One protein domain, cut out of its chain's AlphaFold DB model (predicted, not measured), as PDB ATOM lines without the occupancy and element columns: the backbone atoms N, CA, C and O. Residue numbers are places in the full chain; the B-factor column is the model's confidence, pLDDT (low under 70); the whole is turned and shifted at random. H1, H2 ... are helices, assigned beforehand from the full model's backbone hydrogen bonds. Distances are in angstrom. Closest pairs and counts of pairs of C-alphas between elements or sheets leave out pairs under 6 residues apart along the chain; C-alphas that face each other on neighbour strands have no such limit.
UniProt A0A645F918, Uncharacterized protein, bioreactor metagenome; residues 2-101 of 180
ATOM      1  N   CYS A   2      35.556  -1.947 -28.879       97.44
ATOM      2  CA  CYS A   2      35.625  -3.074 -29.825       97.44
ATOM      3  C   CYS A   2      36.400  -4.299 -29.309       97.44
ATOM      4  O   CYS A   2      35.849  -5.393 -29.293       97.44
ATOM      5  N   PHE A   3      37.615  -4.125 -28.778       98.12
ATOM      6  CA  PHE A   3      38.407  -5.259 -28.277       98.12
ATOM      7  C   PHE A   3      37.786  -5.984 -27.073       98.12
ATOM      8  O   PHE A   3      37.946  -7.192 -26.948       98.12
ATOM      9  N   ILE A   4      37.027  -5.285 -26.219       97.19
ATOM     10  CA  ILE A   4      36.280  -5.928 -25.123       97.19
ATOM     11  C   ILE A   4      35.166  -6.811 -25.697       97.19
ATOM     12  O   ILE A   4      34.981  -7.937 -25.244       97.19
ATOM     13  N   LYS A   5      34.456  -6.334 -26.732       98.19
ATOM     14  CA  LYS A   5      33.460  -7.148 -27.446       98.19
ATOM     15  C   LYS A   5      34.109  -8.361 -28.110       98.19
ATOM     16  O   LYS A   5      33.591  -9.461 -27.967       98.19
ATOM     17  N   ALA A   6      35.238  -8.168 -28.792       98.56
ATOM     18  CA  ALA A   6      35.971  -9.247 -29.448       98.56
ATOM     19  C   ALA A   6      36.328 -10.360 -28.456       98.56
ATOM     20  O   ALA A   6      36.038 -11.531 -28.692       98.56
ATOM     21  N   GLU A   7      36.875  -9.981 -27.303       97.56
ATOM     22  CA  GLU A   7      37.177 -10.914 -26.225       97.56
ATOM     23  C   GLU A   7      35.922 -11.621 -25.684       97.56
ATOM     24  O   GLU A   7      35.937 -12.840 -25.510       97.56
ATOM     25  N   ALA A   8      34.843 -10.881 -25.415       97.81
ATOM     26  CA  ALA A   8      33.605 -11.457 -24.897       97.81
ATOM     27  C   ALA A   8      33.011 -12.485 -25.872       97.81
ATOM     28  O   ALA A   8      32.666 -13.593 -25.467       97.81
ATOM     29  N   TYR A   9      32.955 -12.158 -27.165       98.50
ATOM     30  CA  TYR A   9      32.507 -13.085 -28.201       98.50
ATOM     31  C   TYR A   9      33.404 -14.318 -28.298       98.50
ATOM     32  O   TYR A   9      32.887 -15.433 -28.372       98.50
ATOM     33  N   LEU A  10      34.727 -14.149 -28.221       97.62
ATOM     34  CA  LEU A  10      35.657 -15.276 -28.269       97.62
ATOM     35  C   LEU A  10      35.462 -16.215 -27.068       97.62
ATOM     36  O   LEU A  10      35.443 -17.430 -27.237       97.62
ATOM     37  N   ARG A  11      35.231 -15.664 -25.868       96.75
ATOM     38  CA  ARG A  11      34.898 -16.435 -24.654       96.75
ATOM     39  C   ARG A  11      33.598 -17.228 -24.790       96.75
ATOM     40  O   ARG A  11      33.493 -18.306 -24.221       96.75
ATOM     41  N   MET A  12      32.634 -16.718 -25.555       97.00
ATOM     42  CA  MET A  12      31.373 -17.406 -25.861       97.00
ATOM     43  C   MET A  12      31.485 -18.399 -27.033       97.00
ATOM     44  O   MET A  12      30.472 -18.949 -27.454       97.00
ATOM     45  N   GLY A  13      32.677 -18.597 -27.610       96.25
ATOM     46  CA  GLY A  13      32.869 -19.436 -28.799       96.25
ATOM     47  C   GLY A  13      32.333 -18.822 -30.099       96.25
ATOM     48  O   GLY A  13      32.299 -19.486 -31.132       96.25
ATOM     49  N   GLN A  14      31.934 -17.547 -30.084       97.94
ATOM     50  CA  GLN A  14      31.395 -16.832 -31.241       97.94
ATOM     51  C   GLN A  14      32.532 -16.203 -32.058       97.94
ATOM     52  O   GLN A  14      32.735 -14.988 -32.047       97.94
ATOM     53  N   THR A  15      33.299 -17.033 -32.767       96.88
ATOM     54  CA  THR A  15      34.525 -16.611 -33.474       96.88
ATOM     55  C   THR A  15      34.274 -15.588 -34.586       96.88
ATOM     56  O   THR A  15      35.051 -14.648 -34.726       96.88
ATOM     57  N   GLY A  16      33.170 -15.704 -35.335       98.25
ATOM     58  CA  GLY A  16      32.779 -14.728 -36.363       98.25
ATOM     59  C   GLY A  16      32.562 -13.315 -35.796       98.25
ATOM     60  O   GLY A  16      33.289 -12.394 -36.173       98.25
ATOM     61  N   PRO A  17      31.627 -13.129 -34.844       98.56
ATOM     62  CA  PRO A  17      31.441 -11.849 -34.154       98.56
ATOM     63  C   PRO A  17      32.704 -11.332 -33.449       98.56
ATOM     64  O   PRO A  17      32.966 -10.127 -33.454       98.56
ATOM     65  N   ALA A  18      33.517 -12.228 -32.876       98.62
ATOM     66  CA  ALA A  18      34.790 -11.857 -32.262       98.62
ATOM     67  C   ALA A  18      35.750 -11.228 -33.279       98.62
ATOM     68  O   ALA A  18      36.323 -10.171 -33.019       98.62
ATOM     69  N   HIS A  19      35.881 -11.849 -34.451       98.62
ATOM     70  CA  HIS A  19      36.735 -11.389 -35.542       98.62
ATOM     71  C   HIS A  19      36.283 -10.054 -36.128       98.62
ATOM     72  O   HIS A  19      37.100  -9.153 -36.297       98.62
ATOM     73  N   GLN A  20      34.977  -9.867 -36.321       98.62
ATOM     74  CA  GLN A  20      34.427  -8.582 -36.758       98.62
ATOM     75  C   GLN A  20      34.741  -7.458 -35.762       98.62
ATOM     76  O   GLN A  20      35.203  -6.385 -36.150       98.62
ATOM     77  N   ALA A  21      34.540  -7.704 -34.463       98.75
ATOM     78  CA  ALA A  21      34.854  -6.727 -33.424       98.75
ATOM     79  C   ALA A  21      36.366  -6.462 -33.295       98.75
ATOM     80  O   ALA A  21      36.766  -5.341 -32.986       98.75
ATOM     81  N   TYR A  22      37.200  -7.473 -33.541       98.75
ATOM     82  CA  TYR A  22      38.656  -7.357 -33.588       98.75
ATOM     83  C   TYR A  22      39.104  -6.426 -34.723       98.75
ATOM     84  O   TYR A  22      39.769  -5.428 -34.448       98.75
ATOM     85  N   LEU A  23      38.656  -6.671 -35.960       98.62
ATOM     86  CA  LEU A  23      38.975  -5.823 -37.114       98.62
ATOM     87  C   LEU A  23      38.477  -4.385 -36.921       98.62
ATOM     88  O   LEU A  23      39.219  -3.432 -37.148       98.62
ATOM     89  N   ALA A  24      37.249  -4.224 -36.417       98.56
ATOM     90  CA  ALA A  24      36.690  -2.910 -36.109       98.56
ATOM     91  C   ALA A  24      37.487  -2.166 -35.023       98.56
ATOM     92  O   ALA A  24      37.511  -0.939 -35.008       98.56
ATOM     93  N   GLY A  25      38.126  -2.883 -34.093       98.25
ATOM     94  CA  GLY A  25      38.995  -2.286 -33.081       98.25
ATOM     95  C   GLY A  25      40.289  -1.727 -33.658       98.25
ATOM     96  O   GLY A  25      40.681  -0.623 -33.288       98.25
ATOM     97  N   ILE A  26      40.914  -2.459 -34.583       98.38
ATOM     98  CA  ILE A  26      42.135  -2.018 -35.270       98.38
ATOM     99  C   ILE A  26      41.831  -0.794 -36.134       98.38
ATOM    100  O   ILE A  26      42.503   0.226 -36.006       98.38
ATOM    101  N   GLN A  27      40.765  -0.854 -36.940       98.06
ATOM    102  CA  GLN A  27      40.355   0.275 -37.777       98.06
ATOM    103  C   GLN A  27      40.058   1.521 -36.933       98.06
ATOM    104  O   GLN A  27      40.586   2.592 -37.212       98.06
ATOM    105  N   ALA A  28      39.306   1.372 -35.837       97.88
ATOM    106  CA  ALA A  28      39.005   2.491 -34.945       97.88
ATOM    107  C   ALA A  28      40.268   3.126 -34.330       97.88
ATOM    108  O   ALA A  28      40.280   4.329 -34.076       97.88
ATOM    109  N   SER A  29      41.328   2.342 -34.101       96.94
ATOM    110  CA  SER A  29      42.621   2.867 -33.646       96.94
ATOM    111  C   SER A  29      43.275   3.751 -34.711       96.94
ATOM    112  O   SER A  29      43.750   4.843 -34.393       96.94
ATOM    113  N   PHE A  30      43.279   3.313 -35.974       97.44
ATOM    114  CA  PHE A  30      43.773   4.130 -37.084       97.44
ATOM    115  C   PHE A  30      42.942   5.399 -37.266       97.44
ATOM    116  O   PHE A  30      43.515   6.479 -37.398       97.44
ATOM    117  N   ASP A  31      41.615   5.294 -37.209       97.38
ATOM    118  CA  ASP A  31      40.706   6.433 -37.369       97.38
ATOM    119  C   ASP A  31      40.915   7.481 -36.262       97.38
ATOM    120  O   ASP A  31      40.957   8.690 -36.520       97.38
ATOM    121  N   GLN A  32      41.116   7.028 -35.018       95.38
ATOM    122  CA  GLN A  32      41.429   7.908 -33.894       95.38
ATOM    123  C   GLN A  32      42.755   8.652 -34.112       95.38
ATOM    124  O   GLN A  32      42.818   9.866 -33.912       95.38
ATOM    125  N   MET A  33      43.804   7.950 -34.547       95.62
ATOM    126  CA  MET A  33      45.093   8.575 -34.852       95.62
ATOM    127  C   MET A  33      44.980   9.555 -36.023       95.62
ATOM    128  O   MET A  33      45.436  10.693 -35.913       95.62
ATOM    129  N   GLN A  34      44.299   9.168 -37.105       97.38
ATOM    130  CA  GLN A  34      44.058  10.038 -38.258       97.38
ATOM    131  C   GLN A  34      43.302  11.307 -37.885       97.38
ATOM    132  O   GLN A  34      43.578  12.358 -38.460       97.38
ATOM    133  N   THR A  35      42.384  11.248 -36.919       97.38
ATOM    134  CA  THR A  35      41.685  12.445 -36.429       97.38
ATOM    135  C   THR A  35      42.704  13.477 -35.944       97.38
ATOM    136  O   THR A  35      42.697  14.619 -36.407       97.38
ATOM    137  N   LYS A  36      43.662  13.061 -35.103       95.94
ATOM    138  CA  LYS A  36      44.679  13.972 -34.568       95.94
ATOM    139  C   LYS A  36      45.696  14.432 -35.611       95.94
ATOM    140  O   LYS A  36      46.064  15.606 -35.627       95.94
ATOM    141  N   LEU A  37      46.132  13.537 -36.492       97.56
ATOM    142  CA  LEU A  37      47.086  13.872 -37.552       97.56
ATOM    143  C   LEU A  37      46.487  14.865 -38.562       97.56
ATOM    144  O   LEU A  37      47.162  15.794 -39.000       97.56
ATOM    145  N   ASN A  38      45.198  14.732 -38.896       97.69
ATOM    146  CA  ASN A  38      44.509  15.692 -39.761       97.69
ATOM    147  C   ASN A  38      44.348  17.064 -39.091       97.69
ATOM    148  O   ASN A  38      44.553  18.081 -39.756       97.69
ATOM    149  N   GLU A  39      44.058  17.112 -37.784       97.62
ATOM    150  CA  GLU A  39      44.069  18.371 -37.025       97.62
ATOM    151  C   GLU A  39      45.437  19.062 -37.100       97.62
ATOM    152  O   GLU A  39      45.507  20.259 -37.371       97.62
ATOM    153  N   TRP A  40      46.536  18.327 -36.899       97.75
ATOM    154  CA  TRP A  40      47.886  18.896 -36.979       97.75
ATOM    155  C   TRP A  40      48.274  19.330 -38.391       97.75
ATOM    156  O   TRP A  40      48.890  20.381 -38.563       97.75
ATOM    157  N   LYS A  41      47.879  18.585 -39.424       97.00
ATOM    158  CA  LYS A  41      48.072  19.025 -40.811       97.00
ATOM    159  C   LYS A  41      47.386  20.366 -41.075       97.00
ATOM    160  O   LYS A  41      47.967  21.225 -41.736       97.00
ATOM    161  N   ALA A  42      46.184  20.570 -40.534       97.50
ATOM    162  CA  ALA A  42      45.434  21.813 -40.702       97.50
ATOM    163  C   ALA A  42      46.105  23.034 -40.039       97.50
ATOM    164  O   ALA A  42      45.863  24.158 -40.472       97.50
ATOM    165  N   THR A  43      46.987  22.841 -39.048       97.50
ATOM    166  CA  THR A  43      47.783  23.938 -38.462       97.50
ATOM    167  C   THR A  43      49.016  24.307 -39.294       97.50
ATOM    168  O   THR A  43      49.753  25.220 -38.925       97.50
ATOM    169  N   GLY A  44      49.251  23.622 -40.420       96.56
ATOM    170  CA  GLY A  44      50.402  23.858 -41.289       96.56
ATOM    171  C   GLY A  44      51.708  23.283 -40.742       96.56
ATOM    172  O   GLY A  44      52.779  23.824 -41.033       96.56
ATOM    173  N   THR A  45      51.640  22.216 -39.933       96.25
ATOM    174  CA  THR A  45      52.845  21.545 -39.430       96.25
ATOM    175  C   THR A  45      53.772  21.112 -40.570       96.25
ATOM    176  O   THR A  45      53.332  20.703 -41.644       96.25
ATOM    177  N   LYS A  46      55.081  21.204 -40.324       95.38
ATOM    178  CA  LYS A  46      56.135  20.684 -41.210       95.38
ATOM    179  C   LYS A  46      56.781  19.416 -40.659       95.38
ATOM    180  O   LYS A  46      57.698  18.893 -41.284       95.38
ATOM    181  N   ASN A  47      56.354  18.962 -39.478       96.06
ATOM    182  CA  ASN A  47      56.876  17.741 -38.890       96.06
ATOM    183  C   ASN A  47      56.301  16.536 -39.659       96.06
ATOM    184  O   ASN A  47      55.082  16.347 -39.614       96.06
ATOM    185  N   PRO A  48      57.132  15.724 -40.339       94.44
ATOM    186  CA  PRO A  48      56.656  14.546 -41.059       94.44
ATOM    187  C   PRO A  48      55.922  13.547 -40.150       94.44
ATOM    188  O   PRO A  48      54.959  12.934 -40.597       94.44
ATOM    189  N   ASP A  49      56.273  13.463 -38.863       93.25
ATOM    190  CA  ASP A  49      55.643  12.547 -37.896       93.25
ATOM    191  C   ASP A  49      54.242  13.000 -37.447       93.25
ATOM    192  O   ASP A  49      53.536  12.288 -36.736       93.25
ATOM    193  N   GLN A  50      53.836  14.212 -37.830       95.75
ATOM    194  CA  GLN A  50      52.504  14.759 -37.560       95.75
ATOM    195  C   GLN A  50      51.603  14.731 -38.798       95.75
ATOM    196  O   GLN A  50      50.488  15.254 -38.756       95.75
ATOM    197  N   MET A  51      52.074  14.136 -39.896       97.25
ATOM    198  CA  MET A  51      51.295  14.004 -41.119       97.25
ATOM    199  C   MET A  51      50.313  12.828 -41.021       97.25
ATOM    200  O   MET A  51      50.641  11.805 -40.423       97.25
ATOM    201  N   PRO A  52      49.115  12.941 -41.623       97.69
ATOM    202  CA  PRO A  52      48.182  11.830 -41.754       97.69
ATOM    203  C   PRO A  52      48.838  10.621 -42.414       97.69
ATOM    204  O   PRO A  52      49.587  10.769 -43.379       97.69
ATOM    205  N   MET A  53      48.503   9.436 -41.913       97.31
ATOM    206  CA  MET A  53      48.917   8.168 -42.509       97.31
ATOM    207  C   MET A  53      48.318   8.029 -43.915       97.31
ATOM    208  O   MET A  53      47.184   8.465 -44.149       97.31
ATOM    209  N   ASP A  54      49.055   7.406 -44.837       96.56
ATOM    210  CA  ASP A  54      48.549   7.095 -46.174       96.56
ATOM    211  C   ASP A  54      47.439   6.027 -46.076       96.56
ATOM    212  O   ASP A  54      47.644   4.975 -45.458       96.56
ATOM    213  N   PRO A  55      46.248   6.252 -46.663       96.12
ATOM    214  CA  PRO A  55      45.200   5.236 -46.721       96.12
ATOM    215  C   PRO A  55      45.652   3.893 -47.319       96.12
ATOM    216  O   PRO A  55      45.148   2.850 -46.897       96.12
ATOM    217  N   ALA A  56      46.588   3.896 -48.274       97.94
ATOM    218  CA  ALA A  56      47.126   2.676 -48.869       97.94
ATOM    219  C   ALA A  56      47.935   1.853 -47.854       97.94
ATOM    220  O   ALA A  56      47.804   0.629 -47.823       97.94
ATOM    221  N   ASP A  57      48.692   2.514 -46.976       97.81
ATOM    222  CA  ASP A  57      49.468   1.850 -45.923       97.81
ATOM    223  C   ASP A  57      48.556   1.252 -44.847       97.81
ATOM    224  O   ASP A  57      48.775   0.125 -44.395       97.81
ATOM    225  N   ILE A  58      47.481   1.961 -44.479       97.81
ATOM    226  CA  ILE A  58      46.456   1.430 -43.565       97.81
ATOM    227  C   ILE A  58      45.825   0.169 -44.172       97.81
ATOM    228  O   ILE A  58      45.731  -0.862 -43.503       97.81
ATOM    229  N   ALA A  59      45.429   0.220 -45.447       98.00
ATOM    230  CA  ALA A  59      44.853  -0.929 -46.140       98.00
ATOM    231  C   ALA A  59      45.840  -2.108 -46.226       98.00
ATOM    232  O   ALA A  59      45.450  -3.254 -45.986       98.00
ATOM    233  N   ALA A  60      47.117  -1.834 -46.501       98.44
ATOM    234  CA  ALA A  60      48.169  -2.844 -46.537       98.44
ATOM    235  C   ALA A  60      48.372  -3.510 -45.166       98.44
ATOM    236  O   ALA A  60      48.453  -4.737 -45.091       98.44
ATOM    237  N   TYR A  61      48.383  -2.739 -44.073       97.50
ATOM    238  CA  TYR A  61      48.464  -3.295 -42.720       97.50
ATOM    239  C   TYR A  61      47.257  -4.180 -42.400       97.50
ATOM    240  O   TYR A  61      47.430  -5.306 -41.928       97.50
ATOM    241  N   MET A  62      46.043  -3.709 -42.703       98.06
ATOM    242  CA  MET A  62      44.805  -4.456 -42.449       98.06
ATOM    243  C   MET A  62      44.751  -5.792 -43.205       98.06
ATOM    244  O   MET A  62      44.158  -6.748 -42.703       98.06
ATOM    245  N   ALA A  63      45.403  -5.883 -44.368       97.94
ATOM    246  CA  ALA A  63      45.520  -7.105 -45.164       97.94
ATOM    247  C   ALA A  63      46.734  -7.989 -44.802       97.94
ATOM    248  O   ALA A  63      46.863  -9.093 -45.326       97.94
ATOM    249  N   SER A  64      47.636  -7.517 -43.937       97.12
ATOM    250  CA  SER A  64      48.883  -8.215 -43.608       97.12
ATOM    251  C   SER A  64      48.692  -9.375 -42.622       97.12
ATOM    252  O   SER A  64      47.698  -9.449 -41.897       97.12
ATOM    253  N   ASP A  65      49.714 -10.230 -42.507       95.00
ATOM    254  CA  ASP A  65      49.766 -11.337 -41.536       95.00
ATOM    255  C   ASP A  65      49.795 -10.877 -40.067       95.00
ATOM    256  O   ASP A  65      49.549 -11.672 -39.148       95.00
ATOM    257  N   ALA A  66      50.082  -9.591 -39.826       93.62
ATOM    258  CA  ALA A  66      49.973  -9.003 -38.497       93.62
ATOM    259  C   ALA A  66      48.515  -9.015 -38.011       93.62
ATOM    260  O   ALA A  66      48.273  -9.192 -36.814       93.62
ATOM    261  N   VAL A  67      47.554  -8.912 -38.933       97.75
ATOM    262  CA  VAL A  67      46.122  -8.941 -38.654       97.75
ATOM    263  C   VAL A  67      45.570 -10.324 -38.997       97.75
ATOM    264  O   VAL A  67      45.747 -10.835 -40.100       97.75
ATOM    265  N   LYS A  68      44.884 -10.978 -38.052       97.88
ATOM    266  CA  LYS A  68      44.267 -12.281 -38.339       97.88
ATOM    267  C   LYS A  68      43.120 -12.116 -39.325       97.88
ATOM    268  O   LYS A  68      42.148 -11.435 -39.021       97.88
ATOM    269  N   GLN A  69      43.236 -12.772 -40.479       97.00
ATOM    270  CA  GLN A  69      42.274 -12.672 -41.581       97.00
ATOM    271  C   GLN A  69      41.101 -13.654 -41.438       97.00
ATOM    272  O   GLN A  69      40.003 -13.382 -41.914       97.00
ATOM    273  N   SER A  70      41.308 -14.783 -40.748       96.94
ATOM    274  CA  SER A  70      40.282 -15.812 -40.551       96.94
ATOM    275  C   SER A  70      39.749 -15.830 -39.113       96.94
ATOM    276  O   SER A  70      40.550 -15.935 -38.176       96.94
ATOM    277  N   PRO A  71      38.415 -15.855 -38.912       97.44
ATOM    278  CA  PRO A  71      37.813 -16.050 -37.594       97.44
ATOM    279  C   PRO A  71      38.282 -17.322 -36.883       97.44
ATOM    280  O   PRO A  71      38.435 -17.326 -35.666       97.44
ATOM    281  N   ALA A  72      38.537 -18.401 -37.631       96.56
ATOM    282  CA  ALA A  72      38.952 -19.688 -37.067       96.56
ATOM    283  C   ALA A  72      40.388 -19.675 -36.515       96.56
ATOM    284  O   ALA A  72      40.754 -20.544 -35.731       96.56
ATOM    285  N   GLN A  73      41.202 -18.701 -36.926       95.69
ATOM    286  CA  GLN A  73      42.595 -18.552 -36.501       95.69
ATOM    287  C   GLN A  73      42.768 -17.488 -35.411       95.69
ATOM    288  O   GLN A  73      43.881 -17.298 -34.922       95.69
ATOM    289  N   LEU A  74      41.700 -16.766 -35.056       97.94
ATOM    290  CA  LEU A  74      41.758 -15.692 -34.075       97.94
ATOM    291  C   LEU A  74      41.942 -16.259 -32.666       97.94
ATOM    292  O   LEU A  74      41.103 -17.011 -32.171       97.94
ATOM    293  N   THR A  75      43.011 -15.844 -31.994       97.62
ATOM    294  CA  THR A  75      43.280 -16.215 -30.601       97.62
ATOM    295  C   THR A  75      43.120 -15.027 -29.656       97.62
ATOM    296  O   THR A  75      43.144 -13.864 -30.065       97.62
ATOM    297  N   MET A  76      43.015 -15.308 -28.353       97.88
ATOM    298  CA  MET A  76      42.995 -14.257 -27.331       97.88
ATOM    299  C   MET A  76      44.278 -13.415 -27.347       97.88
ATOM    300  O   MET A  76      44.226 -12.202 -27.157       97.88
ATOM    301  N   ALA A  77      45.423 -14.045 -27.628       97.56
ATOM    302  CA  ALA A  77      46.699 -13.355 -27.775       97.56
ATOM    303  C   ALA A  77      46.671 -12.331 -28.922       97.56
ATOM    304  O   ALA A  77      47.224 -11.246 -28.775       97.56
ATOM    305  N   ASP A  78      45.991 -12.631 -30.034       97.88
ATOM    306  CA  ASP A  78      45.894 -11.698 -31.164       97.88
ATOM    307  C   ASP A  78      45.022 -10.482 -30.810       97.88
ATOM    308  O   ASP A  78      45.420  -9.346 -31.066       97.88
ATOM    309  N   ILE A  79      43.885 -10.701 -30.134       98.25
ATOM    310  CA  ILE A  79      43.005  -9.619 -29.657       98.25
ATOM    311  C   ILE A  79      43.748  -8.698 -28.683       98.25
ATOM    312  O   ILE A  79      43.677  -7.476 -28.805       98.25
ATOM    313  N   ILE A  80      44.456  -9.273 -27.707       97.19
ATOM    314  CA  ILE A  80      45.156  -8.499 -26.677       97.19
ATOM    315  C   ILE A  80      46.381  -7.777 -27.245       97.19
ATOM    316  O   ILE A  80      46.613  -6.632 -26.870       97.19
ATOM    317  N   LYS A  81      47.105  -8.373 -28.198       96.12
ATOM    318  CA  LYS A  81      48.212  -7.711 -28.902       96.12
ATOM    319  C   LYS A  81      47.754  -6.413 -29.579       96.12
ATOM    320  O   LYS A  81      48.327  -5.361 -29.310       96.12
ATOM    321  N   GLU A  82      46.699  -6.459 -30.395       97.12
ATOM    322  CA  GLU A  82      46.181  -5.248 -31.059       97.12
ATOM    323  C   GLU A  82      45.588  -4.247 -30.057       97.12
ATOM    324  O   GLU A  82      45.739  -3.037 -30.213       97.12
ATOM    325  N   LYS A  83      44.975  -4.735 -28.970       96.69
ATOM    326  CA  LYS A  83      44.485  -3.875 -27.886       96.69
ATOM    327  C   LYS A  83      45.617  -3.099 -27.204       96.69
ATOM    328  O   LYS A  83      45.438  -1.914 -26.935       96.69
ATOM    329  N   ILE A  84      46.760  -3.735 -26.934       95.38
ATOM    330  CA  ILE A  84      47.931  -3.070 -26.335       95.38
ATOM    331  C   ILE A  84      48.441  -1.964 -27.259       95.38
ATOM    332  O   ILE A  84      48.683  -0.856 -26.781       95.38
ATOM    333  N   ILE A  85      48.555  -2.249 -28.561       95.25
ATOM    334  CA  ILE A  85      48.984  -1.278 -29.578       95.25
ATOM    335  C   ILE A  85      48.037  -0.072 -29.591       95.25
ATOM    336  O   ILE A  85      48.489   1.062 -29.458       95.25
ATOM    337  N   ALA A  86      46.728  -0.315 -29.661       95.75
ATOM    338  CA  ALA A  86      45.723   0.745 -29.712       95.75
ATOM    339  C   ALA A  86      45.660   1.598 -28.433       95.75
ATOM    340  O   ALA A  86      45.303   2.773 -28.480       95.75
ATOM    341  N   LEU A  87      45.974   1.016 -27.273       94.44
ATOM    342  CA  LEU A  87      45.926   1.718 -25.989       94.44
ATOM    343  C   LEU A  87      47.236   2.430 -25.625       94.44
ATOM    344  O   LEU A  87      47.204   3.332 -24.786       94.44
ATOM    345  N   GLY A  88      48.374   2.040 -26.207       90.81
ATOM    346  CA  GLY A  88      49.684   2.615 -25.896       90.81
ATOM    347  C   GLY A  88      49.994   2.592 -24.391       90.81
ATOM    348  O   GLY A  88      49.970   1.542 -23.745       90.81
ATOM    349  N   PHE A  89      50.256   3.762 -23.802       88.69
ATOM    350  CA  PHE A  89      50.490   3.911 -22.360       88.69
ATOM    351  C   PHE A  89      49.187   4.129 -21.585       88.69
ATOM    352  O   PHE A  89      48.907   5.217 -21.087       88.69
ATOM    353  N   ASN A  90      48.388   3.071 -21.459       94.44
ATOM    354  CA  ASN A  90      47.160   3.090 -20.668       94.44
ATOM    355  C   ASN A  90      47.225   2.087 -19.508       94.44
ATOM    356  O   ASN A  90      47.589   0.928 -19.703       94.44
ATOM    357  N   TYR A  91      46.786   2.497 -18.312       92.38
ATOM    358  CA  TYR A  91      46.686   1.615 -17.138       92.38
ATOM    359  C   TYR A  91      45.806   0.381 -17.375       92.38
ATOM    360  O   TYR A  91      46.003  -0.657 -16.745       92.38
ATOM    361  N   GLN A  92      44.868   0.463 -18.318       93.62
ATOM    362  CA  GLN A  92      44.046  -0.664 -18.729       93.62
ATOM    363  C   GLN A  92      44.883  -1.836 -19.261       93.62
ATOM    364  O   GLN A  92      44.527  -2.981 -18.990       93.62
ATOM    365  N   ASN A  93      46.022  -1.576 -19.917       94.50
ATOM    366  CA  ASN A  93      46.940  -2.635 -20.340       94.50
ATOM    367  C   ASN A  93      47.436  -3.436 -19.132       94.50
ATOM    368  O   ASN A  93      47.398  -4.662 -19.147       94.50
ATOM    369  N   TRP A  94      47.805  -2.765 -18.036       95.38
ATOM    370  CA  TRP A  94      48.247  -3.445 -16.818       95.38
ATOM    371  C   TRP A  94      47.120  -4.226 -16.122       95.38
ATOM    372  O   TRP A  94      47.351  -5.300 -15.565       95.38
ATOM    373  N   ASN A  95      45.880  -3.732 -16.180       95.00
ATOM    374  CA  ASN A  95      44.720  -4.479 -15.685       95.00
ATOM    375  C   ASN A  95      44.505  -5.776 -16.478       95.00
ATOM    376  O   ASN A  95      44.312  -6.837 -15.886       95.00
ATOM    377  N   ASP A  96      44.575  -5.704 -17.808       95.62
ATOM    378  CA  ASP A  96      44.448  -6.883 -18.665       95.62
ATOM    379  C   ASP A  96      45.615  -7.858 -18.476       95.62
ATOM    380  O   ASP A  96      45.392  -9.067 -18.463       95.62
ATOM    381  N   MET A  97      46.841  -7.364 -18.275       95.69
ATOM    382  CA  MET A  97      47.996  -8.204 -17.942       95.69
ATOM    383  C   MET A  97      47.739  -9.038 -16.694       95.69
ATOM    384  O   MET A  97      47.896 -10.256 -16.733       95.69
ATOM    385  N   ARG A  98      47.283  -8.410 -15.607       96.25
ATOM    386  CA  ARG A  98      46.984  -9.110 -14.349       96.25
ATOM    387  C   ARG A  98      45.897 -10.170 -14.525       96.25
ATOM    388  O   ARG A  98      46.128 -11.327 -14.184       96.25
ATOM    389  N   ARG A  99      44.801  -9.819 -15.207       94.81
ATOM    390  CA  ARG A  99      43.668 -10.720 -15.488       94.81
ATOM    391  C   ARG A  99      44.035 -11.956 -16.317       94.81
ATOM    392  O   ARG A  99      43.376 -12.984 -16.197       94.81
ATOM    393  N   PHE A 100      45.065 -11.868 -17.159       95.31
ATOM    394  CA  PHE A 100      45.611 -13.014 -17.899       95.31
ATOM    395  C   PHE A 100      46.805 -13.682 -17.214       95.31
ATOM    396  O   PHE A 100      47.420 -14.574 -17.796       95.31
ATOM    397  N   ASN A 101      47.130 -13.267 -15.988       95.31
ATOM    398  CA  ASN A 101      48.324 -13.692 -15.273       95.31
ATOM    399  C   ASN A 101      49.593 -13.526 -16.137       95.31
ATOM    400  O   ASN A 101      50.463 -14.392 -16.199       95.31
TER     401      ASN A 101
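What this domain is: This is residues 2 to 101 of the 180 residues of an uncharacterized protein of bioreactor metagenome (UniProt A0A645F918). One long helix, H2, makes the long axis of this domain, and its first part forms a small three-helix bundle with two shorter helices, H1 and H4, side by side with it. Two more short helices run nearly in line with these on opposite sides of the bundle: H3 beside H2, and H5 beside H4 on the side away from H2, while H2 runs on beyond the bundle and residues 43 to 54 fold back from its end to H3. The printed part has 100 residues with five named helices, in the order H1, H2, H3, H4, H5, and no named strand; its class is all helix. The whole is only just loose, close to compact, with a radius of gyration of the C-alphas of 15.3 A, and it is elongated, spanning 48 by 29 by 18 A.

How they stand to each other: H1, residues 2 to 11, and H2, residues 15 to 42, form a helical hairpin over a tight link of 3 residues. They touch, closest at the C-alphas of Ala 6 and Ala 18, 4.0 A apart, and run opposite ways at a shallow tilt of 12 degrees. H2 touches H1 with residues 15 to 25 alone. H3, residues 55 to 63, is close to H2 but not clearly touching it; the closest C-alphas are those of Phe 30 and Ile 58, 7.5 A apart. H2 and H3 run opposite ways at a shallow tilt of 21 degrees. H4, residues 76 to 87, completes a bundle of three helices, H1, H2 and H4, set with their lines at shallow tilts. H4 touches H1, closest at the C-alphas of Phe 3 and Lys 83, 6.2 A apart, and the two run opposite ways at a shallow tilt of 13 degrees. H4 also touches H2, closest at the C-alphas of Ser 29 and Ala 86, 5.4 A apart; these two run the same way at a shallow tilt of 15 degrees, and H2 touches H4 with residues 22 to 29 alone. H3 and H4 are apart. H5, residues 91 to 99, is close to H4 but not clearly touching it, with the C-alphas of Ile 84 and Asn 93 the closest at 6.1 A; they run opposite ways at a shallow tilt of 17 degrees. H5 is apart from H1, H2 and H3. In H1, H3, H4 and H5 every O i to N i+4 pair is within hydrogen-bond range, and in H2 23 of 24 are.

Where its parts are: H1, residues 2 to 11, begins at C-alpha 2 at (35.625, -3.074, -29.825) and is 14.3 A from first to last C-alpha. H2, residues 15 to 42, is the longest helix, 40.6 A, and ends at C-alpha 42 at (45.434, 21.813, -40.702). H3, residues 55 to 63, measures 12.4 A, and H4, residues 76 to 87, measures 16.3 A. H5, residues 91 to 99, is 12.8 A long and ends at C-alpha 99 at (43.668, -10.720, -15.488).

The domain as a whole: The two C-alphas farthest apart are those of Gly 13 and Gly 44, at 48.4 A, and the first and last printed C-alphas, of Cys 2 and Asn 101, are 22.0 A apart. The printed part has no cut. The links from H2 to H3 and from H3 to H4 are long, each of 12 residues, while the link from H4 to H5 is tight, with 3 residues. The mean pLDDT of the printed part is 96.8, and no printed residue is under 70.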